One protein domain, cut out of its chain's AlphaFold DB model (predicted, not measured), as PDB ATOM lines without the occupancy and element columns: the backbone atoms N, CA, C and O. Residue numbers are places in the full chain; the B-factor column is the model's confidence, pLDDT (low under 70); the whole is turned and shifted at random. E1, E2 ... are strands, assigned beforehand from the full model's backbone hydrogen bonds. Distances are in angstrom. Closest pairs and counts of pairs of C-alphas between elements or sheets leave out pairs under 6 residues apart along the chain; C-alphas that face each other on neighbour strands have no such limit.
ATOM      1  N   GLN A  95      39.289 -35.566  36.857       95.38
ATOM      2  CA  GLN A  95      37.957 -35.393  36.288       95.38
ATOM      3  C   GLN A  95      37.118 -36.654  36.463       95.38
ATOM      4  O   GLN A  95      37.619 -37.773  36.346       95.38
ATOM      5  N   ARG A  96      35.817 -36.470  36.701       95.38
ATOM      6  CA  ARG A  96      34.842 -37.561  36.822       95.38
ATOM      7  C   ARG A  96      33.515 -37.227  36.153       95.38
ATOM      8  O   ARG A  96      33.163 -36.061  35.970       95.38
ATOM      9  N   CYS A  97      32.728 -38.256  35.879       96.88
ATOM     10  CA  CYS A  97      31.340 -38.142  35.473       96.88
ATOM     11  C   CYS A  97      30.432 -38.165  36.703       96.88
ATOM     12  O   CYS A  97      30.269 -39.191  37.360       96.88
ATOM     13  N   LYS A  98      29.776 -37.042  37.007       94.56
ATOM     14  CA  LYS A  98      28.761 -37.007  38.075       94.56
ATOM     15  C   LYS A  98      27.473 -37.704  37.645       94.56
ATOM     16  O   LYS A  98      26.833 -38.409  38.421       94.56
ATOM     17  N   THR A  99      27.073 -37.451  36.402       92.25
ATOM     18  CA  THR A  99      25.899 -38.031  35.741       92.25
ATOM     19  C   THR A  99      26.247 -38.318  34.283       92.25
ATOM     20  O   THR A  99      27.326 -37.952  33.821       92.25
ATOM     21  N   GLU A 100      25.325 -38.921  33.529       89.25
ATOM     22  CA  GLU A 100      25.517 -39.147  32.091       89.25
ATOM     23  C   GLU A 100      25.779 -37.857  31.302       89.25
ATOM     24  O   GLU A 100      26.306 -37.943  30.205       89.25
ATOM     25  N   GLY A 101      25.446 -36.675  31.831       93.44
ATOM     26  CA  GLY A 101      25.579 -35.408  31.111       93.44
ATOM     27  C   GLY A 101      26.505 -34.380  31.753       93.44
ATOM     28  O   GLY A 101      26.506 -33.253  31.284       93.44
ATOM     29  N   GLN A 102      27.245 -34.705  32.818       96.75
ATOM     30  CA  GLN A 102      28.005 -33.693  33.564       96.75
ATOM     31  C   GLN A 102      29.385 -34.188  33.992       96.75
ATOM     32  O   GLN A 102      29.496 -35.208  34.683       96.75
ATOM     33  N   ILE A 103      30.405 -33.408  33.633       96.56
ATOM     34  CA  ILE A 103      31.797 -33.563  34.052       96.56
ATOM     35  C   ILE A 103      32.058 -32.652  35.253       96.56
ATOM     36  O   ILE A 103      31.802 -31.444  35.213       96.56
ATOM     37  N   GLU A 104      32.599 -33.235  36.318       97.25
ATOM     38  CA  GLU A 104      33.165 -32.503  37.449       97.25
ATOM     39  C   GLU A 104      34.691 -32.613  37.432       97.25
ATOM     40  O   GLU A 104      35.237 -33.658  37.083       97.25
ATOM     41  N   GLU A 105      35.366 -31.552  37.858       95.44
ATOM     42  CA  GLU A 105      36.814 -31.507  38.059       95.44
ATOM     43  C   GLU A 105      37.117 -31.205  39.526       95.44
ATOM     44  O   GLU A 105      36.408 -30.434  40.189       95.44
ATOM     45  N   CYS A 106      38.165 -31.834  40.043       95.00
ATOM     46  CA  CYS A 106      38.652 -31.608  41.387       95.00
ATOM     47  C   CYS A 106      39.361 -30.254  41.493       95.00
ATOM     48  O   CYS A 106      40.480 -30.078  41.011       95.00
ATOM     49  N   ASN A 107      38.732 -29.286  42.159       89.62
ATOM     50  CA  ASN A 107      39.311 -27.952  42.298       89.62
ATOM     51  C   ASN A 107      40.362 -27.860  43.415       89.62
ATOM     52  O   ASN A 107      40.620 -28.791  44.175       89.62
ATOM     53  N   SER A 108      40.956 -26.673  43.561       85.69
ATOM     54  CA  SER A 108      42.057 -26.394  44.494       85.69
ATOM     55  C   SER A 108      41.700 -26.491  45.983       85.69
ATOM     56  O   SER A 108      42.587 -26.338  46.832       85.69
ATOM     57  N   ARG A 109      40.417 -26.711  46.305       85.25
ATOM     58  CA  ARG A 109      39.901 -26.974  47.654       85.25
ATOM     59  C   ARG A 109      39.643 -28.460  47.902       85.25
ATOM     60  O   ARG A 109      39.062 -28.780  48.934       85.25
ATOM     61  N   ASN A 110      40.059 -29.337  46.988       87.00
ATOM     62  CA  ASN A 110      39.778 -30.769  47.031       87.00
ATOM     63  C   ASN A 110      38.269 -31.048  47.050       87.00
ATOM     64  O   ASN A 110      37.800 -31.931  47.768       87.00
ATOM     65  N   VAL A 111      37.509 -30.268  46.271       93.62
ATOM     66  CA  VAL A 111      36.070 -30.460  46.081       93.62
ATOM     67  C   VAL A 111      35.750 -30.612  44.600       93.62
ATOM     68  O   VAL A 111      36.282 -29.881  43.765       93.62
ATOM     69  N   TRP A 112      34.846 -31.530  44.272       95.50
ATOM     70  CA  TRP A 112      34.322 -31.673  42.917       95.50
ATOM     71  C   TRP A 112      33.477 -30.462  42.515       95.50
ATOM     72  O   TRP A 112      32.503 -30.119  43.188       95.50
ATOM     73  N   SER A 113      33.836 -29.817  41.407       95.38
ATOM     74  CA  SER A 113      33.086 -28.700  40.823       95.38
ATOM     75  C   SER A 113      32.680 -28.989  39.378       95.38
ATOM     76  O   SER A 113      33.500 -29.516  38.625       95.38
ATOM     77  N   PRO A 114      31.452 -28.626  38.957       95.12
ATOM     78  CA  PRO A 114      31.027 -28.769  37.569       95.12
ATOM     79  C   PRO A 114      31.951 -27.967  36.660       95.12
ATOM     80  O   PRO A 114      32.214 -26.797  36.933       95.12
ATOM     81  N   THR A 115      32.438 -28.604  35.603       94.62
ATOM     82  CA  THR A 115      33.345 -27.967  34.638       94.62
ATOM     83  C   THR A 115      32.743 -27.955  33.243       94.62
ATOM     84  O   THR A 115      32.925 -26.987  32.511       94.62
ATOM     85  N   ASN A 116      31.987 -28.997  32.880       93.00
ATOM     86  CA  ASN A 116      31.347 -29.068  31.574       93.00
ATOM     87  C   ASN A 116      30.063 -29.904  31.608       93.00
ATOM     88  O   ASN A 116      29.996 -30.918  32.309       93.00
ATOM     89  N   ASP A 117      29.078 -29.510  30.805       95.38
ATOM     90  CA  ASP A 117      27.864 -30.287  30.563       95.38
ATOM     91  C   ASP A 117      27.924 -30.859  29.135       95.38
ATOM     92  O   ASP A 117      28.215 -30.147  28.174       95.38
ATOM     93  N   CYS A 118      27.665 -32.158  28.988       95.31
ATOM     94  CA  CYS A 118      27.667 -32.821  27.688       95.31
ATOM     95  C   CYS A 118      26.449 -32.417  26.854       95.31
ATOM     96  O   CYS A 118      25.356 -32.188  27.379       95.31
ATOM     97  N   GLY A 119      26.624 -32.362  25.532       91.06
ATOM     98  CA  GLY A 119      25.535 -32.062  24.614       91.06
ATOM     99  C   GLY A 119      24.409 -33.108  24.662       91.06
ATOM    100  O   GLY A 119      24.604 -34.235  25.114       91.06
ATOM    101  N   PRO A 120      23.219 -32.795  24.118       90.19
ATOM    102  CA  PRO A 120      22.047 -33.680  24.172       90.19
ATOM    103  C   PRO A 120      22.212 -35.013  23.418       90.19
ATOM    104  O   PRO A 120      21.366 -35.897  23.540       90.19
ATOM    105  N   LEU A 121      23.264 -35.152  22.607       91.75
ATOM    106  CA  LEU A 121      23.606 -36.368  21.860       91.75
ATOM    107  C   LEU A 121      24.922 -36.991  22.337       91.75
ATOM    108  O   LEU A 121      25.498 -37.830  21.645       91.75
ATOM    109  N   GLU A 122      25.403 -36.581  23.501       94.50
ATOM    110  CA  GLU A 122      26.651 -37.032  24.096       94.50
ATOM    111  C   GLU A 122      26.378 -37.606  25.484       94.50
ATOM    112  O   GLU A 122      25.356 -37.325  26.110       94.50
ATOM    113  N   LYS A 123      27.299 -38.434  25.965       96.62
ATOM    114  CA  LYS A 123      27.327 -38.889  27.350       96.62
ATOM    115  C   LYS A 123      28.719 -38.718  27.928       96.62
ATOM    116  O   LYS A 123      29.709 -38.880  27.221       96.62
ATOM    117  N   CYS A 124      28.800 -38.458  29.215       96.94
ATOM    118  CA  CYS A 124      30.047 -38.468  29.943       96.94
ATOM    119  C   CYS A 124      30.590 -39.904  30.020       96.94
ATOM    120  O   CYS A 124      29.856 -40.849  30.328       96.94
ATOM    121  N   SER A 125      31.872 -40.074  29.713       96.38
ATOM    122  CA  SER A 125      32.604 -41.331  29.835       96.38
ATOM    123  C   SER A 125      33.947 -41.084  30.507       96.38
ATOM    124  O   SER A 125      34.700 -40.209  30.082       96.38
ATOM    125  N   GLU A 126      34.268 -41.899  31.508       95.25
ATOM    126  CA  GLU A 126      35.565 -41.875  32.186       95.25
ATOM    127  C   GLU A 126      36.531 -42.852  31.510       95.25
ATOM    128  O   GLU A 126      36.170 -43.981  31.164       95.25
ATOM    129  N   THR A 127      37.772 -42.437  31.277       89.62
ATOM    130  CA  THR A 127      38.844 -43.309  30.785       89.62
ATOM    131  C   THR A 127      40.167 -42.862  31.392       89.62
ATOM    132  O   THR A 127      40.612 -41.744  31.163       89.62
ATOM    133  N   ALA A 128      40.799 -43.752  32.163       83.25
ATOM    134  CA  ALA A 128      42.132 -43.546  32.739       83.25
ATOM    135  C   ALA A 128      42.308 -42.227  33.532       83.25
ATOM    136  O   ALA A 128      43.349 -41.586  33.427       83.25
ATOM    137  N   GLY A 129      41.304 -41.830  34.326       76.62
ATOM    138  CA  GLY A 129      41.371 -40.638  35.188       76.62
ATOM    139  C   GLY A 129      40.942 -39.323  34.527       76.62
ATOM    140  O   GLY A 129      41.035 -38.271  35.153       76.62
ATOM    141  N   TYR A 130      40.451 -39.380  33.286       89.19
ATOM    142  CA  TYR A 130      39.861 -38.241  32.585       89.19
ATOM    143  C   TYR A 130      38.401 -38.528  32.245       89.19
ATOM    144  O   TYR A 130      38.047 -39.667  31.920       89.19
ATOM    145  N   ALA A 131      37.563 -37.495  32.281       95.75
ATOM    146  CA  ALA A 131      36.167 -37.572  31.878       95.75
ATOM    147  C   ALA A 131      35.952 -36.742  30.610       95.75
ATOM    148  O   ALA A 131      36.412 -35.610  30.504       95.75
ATOM    149  N   GLN A 132      35.249 -37.307  29.635       96.62
ATOM    150  CA  GLN A 132      34.980 -36.640  28.364       96.62
ATOM    151  C   GLN A 132      33.561 -36.924  27.878       96.62
ATOM    152  O   GLN A 132      32.993 -37.984  28.155       96.62
ATOM    153  N   CYS A 133      33.000 -35.990  27.116       96.62
ATOM    154  CA  CYS A 133      31.727 -36.184  26.437       96.62
ATOM    155  C   CYS A 133      31.962 -36.994  25.159       96.62
ATOM    156  O   CYS A 133      32.694 -36.577  24.265       96.62
ATOM    157  N   VAL A 134      31.365 -38.183  25.087       96.06
ATOM    158  CA  VAL A 134      31.434 -39.067  23.920       96.06
ATOM    159  C   VAL A 134      30.075 -39.118  23.222       96.06
ATOM    160  O   VAL A 134      29.052 -39.217  23.906       96.06
ATOM    161  N   PRO A 135      30.020 -39.100  21.878       95.44
ATOM    162  CA  PRO A 135      28.765 -39.224  21.149       95.44
ATOM    163  C   PRO A 135      28.013 -40.507  21.517       95.44
ATOM    164  O   PRO A 135      28.595 -41.592  21.618       95.44
ATOM    165  N   LEU A 136      26.698 -40.400  21.680       91.62
ATOM    166  CA  LEU A 136      25.832 -41.563  21.813       91.62
ATOM    167  C   LEU A 136      25.849 -42.368  20.500       91.62
ATOM    168  O   LEU A 136      25.824 -41.783  19.412       91.62
TER     169      LEU A 136
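This is residues 95 to 136 of the 299 residues of an uncharacterized protein of Pyrenochaeta sp. DS3sAY3a (UniProt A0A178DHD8). The domain is a small sandwich: a twisted three-strand sheet, E1 E2 E3, faced by the hairpin E4 E5, which comes closest to E1 and E2. The 42 printed residues include five named strands, E1 to E5 along the chain, and no named helix; the class is all strand, and both sheets are antiparallel. The whole is compact, radius of gyration of the C-alphas 10.0 A, spanning 33 by 20 by 11 A.

E1, residues 95 to 99, E2, residues 102 to 106, and E3, residues 112 to 117, form a meander of two hairpins, each strand the antiparallel neighbour of the one before. Within hydrogen-bond range are N 96 and O 104, 2.9 A, and N 103 and O 116, 2.8 A. E4, residues 122 to 127, and E5, residues 130 to 135, form a hairpin, with N 125 and O 132 2.8 A apart. The closest C-alphas of E1 and E4 are those of Cys 97 and Cys 124, 5.7 A.

E1 begins at C-alpha 95 (37.957, -35.393, 36.288); E5 ends at C-alpha 135 (28.765, -39.224, 21.149). E1 to E5 measure 12.4, 13.4, 14.0, 15.3 and 16.0 A.

The C-alphas farthest apart, Arg 109 and Leu 136, are 32.8 A apart. The four links are tight, the printed part has no cut, and no printed residue is under 70 in pLDDT.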